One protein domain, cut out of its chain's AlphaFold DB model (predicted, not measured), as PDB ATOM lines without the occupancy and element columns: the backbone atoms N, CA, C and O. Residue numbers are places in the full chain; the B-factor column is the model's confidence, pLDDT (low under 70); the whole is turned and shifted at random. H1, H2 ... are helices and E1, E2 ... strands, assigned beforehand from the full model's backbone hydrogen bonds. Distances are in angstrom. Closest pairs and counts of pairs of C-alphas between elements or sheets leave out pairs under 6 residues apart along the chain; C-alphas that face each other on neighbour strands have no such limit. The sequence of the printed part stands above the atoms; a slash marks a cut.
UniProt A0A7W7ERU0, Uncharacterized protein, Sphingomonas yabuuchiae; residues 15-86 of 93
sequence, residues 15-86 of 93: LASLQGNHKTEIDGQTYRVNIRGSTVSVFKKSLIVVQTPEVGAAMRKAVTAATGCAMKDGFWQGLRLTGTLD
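Overview. This is residues 15 to 86 of the 93 residues of an uncharacterized protein of Sphingomonas yabuuchiae (UniProt A0A7W7ERU0). One strongly twisted sheet of five strands curls round a single helix, H1, which covers one face while the other face is bare. The sheet runs E1, E2, E3, E5, E4 from edge to edge, antiparallel throughout. The printed part has 72 residues with five named strands and one named helix, in the order E1, E2, E3, H1, E4, E5 along the chain, and its class is mixed, helices and strands. It is compact, with a radius of gyration of the C-alphas of 10.8 A, and the C-alphas span 32 by 23 by 16 A.

Along the chain. Begin with the sheet at C-alpha 20, at (26.116, -6.254, 12.383), where E1 starts; it covers residues 20 to 26 and 18.7 A. E2, residues 29 to 36, is 22.8 A long, and E3, residues 39 to 44, is 17.2 A long. At the other edge of the sheet, look for the edge strand E4 in residues 70 to 77, 18.5 A long, which bends by 70 degrees at residue 73. E5, residues 80 to 86, runs 18.4 A to C-alpha 86 at (13.035, 3.690, 10.367). Find C-alpha 53 at (11.832, 5.348, 30.450); from there H1, residues 53 to 67, runs 21.0 A.

Arrangement. E1, E2 and E3 form a meander, each strand the antiparallel neighbour of the one before. In the hairpin of E1 and E2, look at N 22 and O 33, 2.8 A apart. In the hairpin of E2 and E3, N 34 and O 41 are 2.8 A apart. E3 and E5 are antiparallel at 142 degrees between directions, with N 42 and O 81 at 2.8 A. In the hairpin of E5 and E4, N 72 and O 84 are 2.8 A apart. The edge strands E1 and E4 are apart. H1 is on the sheet, and the two make two layers, a helix on one face of a sheet. Its closest C-alphas to E1 are those of Thr 24 and Ala 62, 6.0 A apart; to E3, those of Val 42 and Met 59, 6.2 A; to E4, those of Thr 64 and Ala 70, 5.5 A. E3, H1 and E4 make a split strand-helix-strand unit, two strands running the same way with E5 between them in the sheet, and its crossover is right-handed. In H1 every O i to N i+4 pair is within hydrogen-bond range.

Size, cuts and confidence. The two C-alphas farthest apart are those of Ala 16 and Ile 48, at 32.0 A. The printed part has no cut. The link from E3 to H1, 8 residues, is short; the other links are tight, and no link is long. The mean pLDDT of the printed part is 83.7; look for values under 70 at residues 15 to 18 and residue 47.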
ATOM      1  N   LEU A  15      20.620  -0.177   4.451       51.84
ATOM      2  CA  LEU A  15      20.194  -1.211   5.408       51.84
ATOM      3  C   LEU A  15      21.096  -2.457   5.378       51.84
ATOM      4  O   LEU A  15      21.261  -3.119   6.403       51.84
ATOM      5  N   ALA A  16      21.692  -2.768   4.223       51.56
ATOM      6  CA  ALA A  16      22.657  -3.854   4.085       51.56
ATOM      7  C   ALA A  16      24.017  -3.524   4.729       51.56
ATOM      8  O   ALA A  16      24.617  -4.411   5.335       51.56
ATOM      9  N   SER A  17      24.484  -2.268   4.672       55.12
ATOM     10  CA  SER A  17      25.717  -1.839   5.356       55.12
ATOM     11  C   SER A  17      25.542  -1.659   6.867       55.12
ATOM     12  O   SER A  17      26.511  -1.772   7.615       55.12
ATOM     13  N   LEU A  18      24.313  -1.435   7.337       66.06
ATOM     14  CA  LEU A  18      24.005  -1.332   8.762       66.06
ATOM     15  C   LEU A  18      24.013  -2.682   9.494       66.06
ATOM     16  O   LEU A  18      24.052  -2.697  10.724       66.06
ATOM     17  N   GLN A  19      23.982  -3.816   8.790       72.50
ATOM     18  CA  GLN A  19      23.955  -5.126   9.439       72.50
ATOM     19  C   GLN A  19      25.203  -5.358  10.298       72.50
ATOM     20  O   GLN A  19      26.328  -5.097   9.879       72.50
ATOM     21  N   GLY A  20      25.007  -5.891  11.505       81.31
ATOM     22  CA  GLY A  20      26.116  -6.254  12.383       81.31
ATOM     23  C   GLY A  20      25.946  -5.826  13.835       81.31
ATOM     24  O   GLY A  20      24.864  -5.458  14.297       81.31
ATOM     25  N   ASN A  21      27.048  -5.953  14.571       84.06
ATOM     26  CA  ASN A  21      27.147  -5.615  15.983       84.06
ATOM     27  C   ASN A  21      27.899  -4.292  16.123       84.06
ATOM     28  O   ASN A  21      29.117  -4.260  15.956       84.06
ATOM     29  N   HIS A  22      27.199  -3.235  16.507       84.69
ATOM     30  CA  HIS A  22      27.792  -1.928  16.753       84.69
ATOM     31  C   HIS A  22      27.889  -1.678  18.248       84.69
ATOM     32  O   HIS A  22      26.972  -1.989  19.010       84.69
ATOM     33  N   LYS A  23      29.019  -1.138  18.690       86.44
ATOM     34  CA  LYS A  23      29.209  -0.704  20.071       86.44
ATOM     35  C   LYS A  23      29.183   0.817  20.072       86.44
ATOM     36  O   LYS A  23      30.051   1.433  19.465       86.44
ATOM     37  N   THR A  24      28.224   1.400  20.773       85.38
ATOM     38  CA  THR A  24      28.080   2.852  20.915       85.38
ATOM     39  C   THR A  24      28.190   3.237  22.378       85.38
ATOM     40  O   THR A  24      27.714   2.525  23.263       85.38
ATOM     41  N   GLU A  25      28.834   4.365  22.644       86.69
ATOM     42  CA  GLU A  25      28.932   4.933  23.983       86.69
ATOM     43  C   GLU A  25      28.067   6.186  24.055       86.69
ATOM     44  O   GLU A  25      28.199   7.079  23.224       86.69
ATOM     45  N   ILE A  26      27.149   6.222  25.020       83.50
ATOM     46  CA  ILE A  26      26.236   7.341  25.259       83.50
ATOM     47  C   ILE A  26      26.316   7.668  26.746       83.50
ATOM     48  O   ILE A  26      26.071   6.795  27.579       83.50
ATOM     49  N   ASP A  27      26.676   8.909  27.072       83.44
ATOM     50  CA  ASP A  27      26.713   9.437  28.444       83.44
ATOM     51  C   ASP A  27      27.532   8.545  29.411       83.44
ATOM     52  O   ASP A  27      27.094   8.201  30.511       83.44
ATOM     53  N   GLY A  28      28.712   8.094  28.957       82.81
ATOM     54  CA  GLY A  28      29.630   7.224  29.711       82.81
ATOM     55  C   GLY A  28      29.183   5.762  29.837       82.81
ATOM     56  O   GLY A  28      29.814   4.968  30.533       82.81
ATOM     57  N   GLN A  29      28.089   5.380  29.175       86.00
ATOM     58  CA  GLN A  29      27.549   4.026  29.204       86.00
ATOM     59  C   GLN A  29      27.695   3.361  27.838       86.00
ATOM     60  O   GLN A  29      27.311   3.900  26.803       86.00
ATOM     61  N   THR A  30      28.226   2.139  27.840       87.81
ATOM     62  CA  THR A  30      28.334   1.329  26.627       87.81
ATOM     63  C   THR A  30      27.021   0.604  26.331       87.81
ATOM     64  O   THR A  30      26.537  -0.205  27.134       87.81
ATOM     65  N   TYR A  31      26.549   0.787  25.106       89.94
ATOM     66  CA  TYR A  31      25.456   0.057  24.490       89.94
ATOM     67  C   TYR A  31      25.980  -0.786  23.330       89.94
ATOM     68  O   TYR A  31      26.958  -0.452  22.659       89.94
ATOM     69  N   ARG A  32      25.328  -1.919  23.101       89.56
ATOM     70  CA  ARG A  32      25.536  -2.746  21.920       89.56
ATOM     71  C   ARG A  32      24.248  -2.777  21.122       89.56
ATOM     72  O   ARG A  32      23.208  -3.166  21.647       89.56
ATOM     73  N   VAL A  33      24.352  -2.374  19.867       89.88
ATOM     74  CA  VAL A  33      23.281  -2.300  18.881       89.88
ATOM     75  C   VAL A  33      23.492  -3.458  17.909       89.88
ATOM     76  O   VAL A  33      24.508  -3.533  17.226       89.88
ATOM     77  N   ASN A  34      22.567  -4.407  17.884       90.31
ATOM     78  CA  ASN A  34      22.538  -5.507  16.927       90.31
ATOM     79  C   ASN A  34      21.513  -5.204  15.851       90.31
ATOM     80  O   ASN A  34      20.347  -5.001  16.177       90.31
ATOM     81  N   ILE A  35      21.932  -5.227  14.593       88.75
ATOM     82  CA  ILE A  35      21.066  -4.919  13.459       88.75
ATOM     83  C   ILE A  35      21.017  -6.139  12.555       88.75
ATOM     84  O   ILE A  35      22.051  -6.661  12.128       88.75
ATOM     85  N   ARG A  36      19.799  -6.606  12.286       86.38
ATOM     86  CA  ARG A  36      19.500  -7.737  11.409       86.38
ATOM     87  C   ARG A  36      18.440  -7.294  10.410       86.38
ATOM     88  O   ARG A  36      17.245  -7.380  10.681       86.38
ATOM     89  N   GLY A  37      18.891  -6.783   9.266       83.62
ATOM     90  CA  GLY A  37      18.005  -6.138   8.297       83.62
ATOM     91  C   GLY A  37      17.354  -4.897   8.906       83.62
ATOM     92  O   GLY A  37      18.054  -4.008   9.379       83.62
ATOM     93  N   SER A  38      16.022  -4.851   8.923       82.62
ATOM     94  CA  SER A  38      15.258  -3.761   9.538       82.62
ATOM     95  C   SER A  38      15.064  -3.921  11.048       82.62
ATOM     96  O   SER A  38      14.687  -2.958  11.706       82.62
ATOM     97  N   THR A  39      15.322  -5.092  11.634       87.19
ATOM     98  CA  THR A  39      15.184  -5.298  13.082       87.19
ATOM     99  C   THR A  39      16.448  -4.866  13.815       87.19
ATOM    100  O   THR A  39      17.560  -5.251  13.446       87.19
ATOM    101  N   VAL A  40      16.275  -4.124  14.905       90.56
ATOM    102  CA  VAL A  40      17.353  -3.699  15.795       90.56
ATOM    103  C   VAL A  40      17.088  -4.149  17.228       90.56
ATOM    104  O   VAL A  40      15.972  -4.065  17.739       90.56
ATOM    105  N   SER A  41      18.140  -4.607  17.895       90.69
ATOM    106  CA  SER A  41      18.142  -4.938  19.315       90.69
ATOM    107  C   SER A  41      19.278  -4.208  20.015       90.69
ATOM    108  O   SER A  41      20.438  -4.363  19.644       90.69
ATOM    109  N   VAL A  42      18.964  -3.462  21.067       90.31
ATOM    110  CA  VAL A  42      19.942  -2.764  21.897       90.31
ATOM    111  C   VAL A  42      19.994  -3.330  23.299       90.31
ATOM    112  O   VAL A  42      18.972  -3.525  23.951       90.31
ATOM    113  N   PHE A  43      21.212  -3.532  23.787       89.44
ATOM    114  CA  PHE A  43      21.486  -3.946  25.154       89.44
ATOM    115  C   PHE A  43      22.554  -3.055  25.773       89.44
ATOM    116  O   PHE A  43      23.575  -2.737  25.162       89.44
ATOM    117  N   LYS A  44      22.311  -2.661  27.020       86.62
ATOM    118  CA  LYS A  44      23.297  -1.984  27.854       86.62
ATOM    119  C   LYS A  44      24.261  -3.043  28.383       86.62
ATOM    120  O   LYS A  44      23.826  -4.113  28.797       86.62
ATOM    121  N   LYS A  45      25.568  -2.774  28.360       78.75
ATOM    122  CA  LYS A  45      26.581  -3.758  28.797       78.75
ATOM    123  C   LYS A  45      26.572  -4.004  30.321       78.75
ATOM    124  O   LYS A  45      27.206  -4.950  30.777       78.75
ATOM    125  N   SER A  46      25.896  -3.171  31.113       76.88
ATOM    126  CA  SER A  46      25.837  -3.343  32.570       76.88
ATOM    127  C   SER A  46      25.101  -4.625  32.971       76.88
ATOM    128  O   SER A  46      24.126  -5.015  32.337       76.88
ATOM    129  N   LEU A  47      25.544  -5.245  34.070       63.62
ATOM    130  CA  LEU A  47      24.937  -6.462  34.630       63.62
ATOM    131  C   LEU A  47      23.543  -6.224  35.235       63.62
ATOM    132  O   LEU A  47      22.769  -7.161  35.388       63.62
ATOM    133  N   ILE A  48      23.217  -4.968  35.551       71.06
ATOM    134  CA  ILE A  48      21.908  -4.551  36.056       71.06
ATOM    135  C   ILE A  48      21.329  -3.567  35.043       71.06
ATOM    136  O   ILE A  48      21.909  -2.503  34.798       71.06
ATOM    137  N   VAL A  49      20.205  -3.932  34.428       70.38
ATOM    138  CA  VAL A  49      19.429  -3.044  33.558       70.38
ATOM    139  C   VAL A  49      18.068  -2.864  34.206       70.38
ATOM    140  O   VAL A  49      17.243  -3.774  34.193       70.38
ATOM    141  N   VAL A  50      17.846  -1.691  34.794       77.31
ATOM    142  CA  VAL A  50      16.515  -1.293  35.251       77.31
ATOM    143  C   VAL A  50      15.764  -0.773  34.030       77.31
ATOM    144  O   VAL A  50      16.250   0.124  33.341       77.31
ATOM    145  N   GLN A  51      14.612  -1.367  33.726       82.94
ATOM    146  CA  GLN A  51      13.765  -0.934  32.617       82.94
ATOM    147  C   GLN A  51      13.027   0.347  33.010       82.94
ATOM    148  O   GLN A  51      11.890   0.306  33.473       82.94
ATOM    149  N   THR A  52      13.691   1.487  32.856       83.00
ATOM    150  CA  THR A  52      13.080   2.802  33.059       83.00
ATOM    151  C   THR A  52      12.899   3.528  31.721       83.00
ATOM    152  O   THR A  52      13.577   3.193  30.735       83.00
ATOM    153  N   PRO A  53      12.001   4.527  31.645       83.81
ATOM    154  CA  PRO A  53      11.832   5.348  30.450       83.81
ATOM    155  C   PRO A  53      13.138   6.011  29.987       83.81
ATOM    156  O   PRO A  53      13.403   6.073  28.787       83.81
ATOM    157  N   GLU A  54      13.986   6.439  30.924       86.62
ATOM    158  CA  GLU A  54      15.269   7.099  30.653       86.62
ATOM    159  C   GLU A  54      16.259   6.138  29.992       86.62
ATOM    160  O   GLU A  54      16.905   6.492  29.004       86.62
ATOM    161  N   VAL A  55      16.340   4.891  30.477       85.56
ATOM    162  CA  VAL A  55      17.176   3.857  29.847       85.56
ATOM    163  C   VAL A  55      16.643   3.529  28.455       85.56
ATOM    164  O   VAL A  55      17.427   3.423  27.512       85.56
ATOM    165  N   GLY A  56      15.322   3.425  28.294       87.00
ATOM    166  CA  GLY A  56      14.698   3.225  26.986       87.00
ATOM    167  C   GLY A  56      15.041   4.346  25.999       87.00
ATOM    168  O   GLY A  56      15.398   4.073  24.852       87.00
ATOM    169  N   ALA A  57      15.001   5.603  26.443       89.19
ATOM    170  CA  ALA A  57      15.386   6.756  25.633       89.19
ATOM    171  C   ALA A  57      16.880   6.732  25.261       89.19
ATOM    172  O   ALA A  57      17.221   6.911  24.090       89.19
ATOM    173  N   ALA A  58      17.767   6.436  26.216       89.12
ATOM    174  CA  ALA A  58      19.206   6.324  25.971       89.12
ATOM    175  C   ALA A  58      19.539   5.195  24.979       89.12
ATOM    176  O   ALA A  58      20.365   5.370  24.084       89.12
ATOM    177  N   MET A  59      18.847   4.058  25.078       88.75
ATOM    178  CA  MET A  59      18.976   2.946  24.139       88.75
ATOM    179  C   MET A  59      18.554   3.332  22.717       88.75
ATOM    180  O   MET A  59      19.274   3.021  21.771       88.75
ATOM    181  N   ARG A  60      17.436   4.049  22.549       89.81
ATOM    182  CA  ARG A  60      17.020   4.571  21.232       89.81
ATOM    183  C   ARG A  60      18.032   5.572  20.677       89.81
ATOM    184  O   ARG A  60      18.377   5.492  19.504       89.81
ATOM    185  N   LYS A  61      18.579   6.453  21.521       89.31
ATOM    186  CA  LYS A  61      19.659   7.377  21.140       89.31
ATOM    187  C   LYS A  61      20.911   6.621  20.683       89.31
ATOM    188  O   LYS A  61      21.520   7.010  19.694       89.31
ATOM    189  N   ALA A  62      21.258   5.510  21.339       88.81
ATOM    190  CA  ALA A  62      22.361   4.645  20.922       88.81
ATOM    191  C   ALA A  62      22.111   3.981  19.557       88.81
ATOM    192  O   ALA A  62      23.053   3.861  18.773       88.81
ATOM    193  N   VAL A  63      20.864   3.583  19.260       88.88
ATOM    194  CA  VAL A  63      20.469   3.107  17.923       88.88
ATOM    195  C   VAL A  63      20.700   4.205  16.895       88.88
ATOM    196  O   VAL A  63      21.410   3.973  15.923       88.88
ATOM    197  N   THR A  64      20.165   5.404  17.117       88.56
ATOM    198  CA  THR A  64      20.312   6.519  16.172       88.56
ATOM    199  C   THR A  64      21.767   6.938  15.992       88.56
ATOM    200  O   THR A  64      22.184   7.174  14.866       88.56
ATOM    201  N   ALA A  65      22.581   6.933  17.048       85.81
ATOM    202  CA  ALA A  65      24.013   7.208  16.937       85.81
ATOM    203  C   ALA A  65      24.774   6.136  16.134       85.81
ATOM    204  O   ALA A  65      25.722   6.462  15.429       85.81
ATOM    205  N   ALA A  66      24.373   4.865  16.231       84.44
ATOM    206  CA  ALA A  66      25.013   3.772  15.497       84.44
ATOM    207  C   ALA A  66      24.534   3.647  14.042       84.44
ATOM    208  O   ALA A  66      25.256   3.112  13.210       84.44
ATOM    209  N   THR A  67      23.307   4.083  13.751       81.94
ATOM    210  CA  THR A  67      22.622   3.795  12.478       81.94
ATOM    211  C   THR A  67      22.281   5.022  11.651       81.94
ATOM    212  O   THR A  67      21.996   4.886  10.470       81.94
ATOM    213  N   GLY A  68      22.230   6.206  12.261       81.38
ATOM    214  CA  GLY A  68      21.610   7.390  11.664       81.38
ATOM    215  C   GLY A  68      20.078   7.314  11.567       81.38
ATOM    216  O   GLY A  68      19.454   8.284  11.146       81.38
ATOM    217  N   CYS A  69      19.459   6.199  11.975       84.38
ATOM    218  CA  CYS A  69      18.027   5.945  11.824       84.38
ATOM    219  C   CYS A  69      17.280   6.020  13.163       84.38
ATOM    220  O   CYS A  69      17.842   5.814  14.244       84.38
ATOM    221  N   ALA A  70      15.977   6.295  13.105       86.56
ATOM    222  CA  ALA A  70      15.112   6.240  14.278       86.56
ATOM    223  C   ALA A  70      14.690   4.791  14.572       86.56
ATOM    224  O   ALA A  70      14.583   3.965  13.669       86.56
ATOM    225  N   MET A  71      14.423   4.471  15.839       88.44
ATOM    226  CA  MET A  71      13.843   3.182  16.231       88.44
ATOM    227  C   MET A  71      12.324   3.323  16.384       88.44
ATOM    228  O   MET A  71      11.861   4.081  17.239       88.44
ATOM    229  N   LYS A  72      11.558   2.572  15.592       86.75
ATOM    230  CA  LYS A  72      10.102   2.414  15.696       86.75
ATOM    231  C   LYS A  72       9.729   1.140  16.447       86.75
ATOM    232  O   LYS A  72      10.511   0.190  16.508       86.75
ATOM    233  N   ASP A  73       8.536   1.158  17.040       84.75
ATOM    234  CA  ASP A  73       7.916   0.004  17.705       84.75
ATOM    235  C   ASP A  73       8.827  -0.664  18.745       84.75
ATOM    236  O   ASP A  73       8.879  -1.882  18.881       84.75
ATOM    237  N   GLY A  74       9.602   0.152  19.468       84.19
ATOM    238  CA  GLY A  74      10.559  -0.332  20.453       84.19
ATOM    239  C   GLY A  74       9.862  -0.942  21.669       84.19
ATOM    240  O   GLY A  74       9.301  -0.202  22.477       84.19
ATOM    241  N   PHE A  75       9.964  -2.258  21.836       88.00
ATOM    242  CA  PHE A  75       9.466  -3.006  22.987       88.00
ATOM    243  C   PHE A  75      10.606  -3.675  23.762       88.00
ATOM    244  O   PHE A  75      11.664  -4.014  23.225       88.00
ATOM    245  N   TRP A  76      10.394  -3.868  25.060       87.50
ATOM    246  CA  TRP A  76      11.352  -4.552  25.920       87.50
ATOM    247  C   TRP A  76      11.230  -6.065  25.764       87.50
ATOM    248  O   TRP A  76      10.145  -6.630  25.875       87.50
ATOM    249  N   GLN A  77      12.359  -6.732  25.550       85.12
ATOM    250  CA  GLN A  77      12.453  -8.187  25.536       85.12
ATOM    251  C   GLN A  77      13.520  -8.611  26.549       85.12
ATOM    252  O   GLN A  77      14.702  -8.716  26.225       85.12
ATOM    253  N   GLY A  78      13.119  -8.801  27.807       84.69
ATOM    254  CA  GLY A  78      14.066  -8.995  28.909       84.69
ATOM    255  C   GLY A  78      14.915  -7.738  29.133       84.69
ATOM    256  O   GLY A  78      14.378  -6.650  29.295       84.69
ATOM    257  N   LEU A  79      16.246  -7.852  29.124       85.12
ATOM    258  CA  LEU A  79      17.157  -6.718  29.384       85.12
ATOM    259  C   LEU A  79      17.544  -5.913  28.127       85.12
ATOM    260  O   LEU A  79      18.450  -5.078  28.180       85.12
ATOM    261  N   ARG A  80      16.900  -6.173  26.982       87.62
ATOM    262  CA  ARG A  80      17.171  -5.484  25.712       87.62
ATOM    263  C   ARG A  80      15.930  -4.789  25.168       87.62
ATOM    264  O   ARG A  80      14.820  -5.301  25.302       87.62
ATOM    265  N   LEU A  81      16.143  -3.666  24.496       90.00
ATOM    266  CA  LEU A  81      15.123  -2.975  23.717       90.00
ATOM    267  C   LEU A  81      15.185  -3.480  22.273       90.00
ATOM    268  O   LEU A  81      16.252  -3.457  21.665       90.00
ATOM    269  N   THR A  82      14.071  -3.960  21.729       90.50
ATOM    270  CA  THR A  82      13.979  -4.492  20.359       90.50
ATOM    271  C   THR A  82      12.912  -3.745  19.579       90.50
ATOM    272  O   THR A  82      11.907  -3.342  20.150       90.50
ATOM    273  N   GLY A  83      13.139  -3.522  18.293       91.88
ATOM    274  CA  GLY A  83      12.221  -2.781  17.437       91.88
ATOM    275  C   GLY A  83      12.710  -2.756  16.000       91.88
ATOM    276  O   GLY A  83      13.593  -3.529  15.617       91.88
ATOM    277  N   THR A  84      12.152  -1.846  15.217       89.38
ATOM    278  CA  THR A  84      12.425  -1.736  13.783       89.38
ATOM    279  C   THR A  84      13.124  -0.414  13.495       89.38
ATOM    280  O   THR A  84      12.786   0.611  14.083       89.38
ATOM    281  N   LEU A  85      14.114  -0.412  12.610       87.81
ATOM    282  CA  LEU A  85      14.743   0.810  12.129       87.81
ATOM    283  C   LEU A  85      13.828   1.495  11.122       87.81
ATOM    284  O   LEU A  85      13.376   0.884  10.156       87.81
ATOM    285  N   ASP A  86      13.611   2.785  11.339       85.81
ATOM    286  CA  ASP A  86      13.035   3.690  10.367       85.81
ATOM    287  C   ASP A  86      14.107   4.665   9.880       85.81
ATOM    288  O   ASP A  86      14.449   5.649  10.541       85.81
TER     289      ASP A  86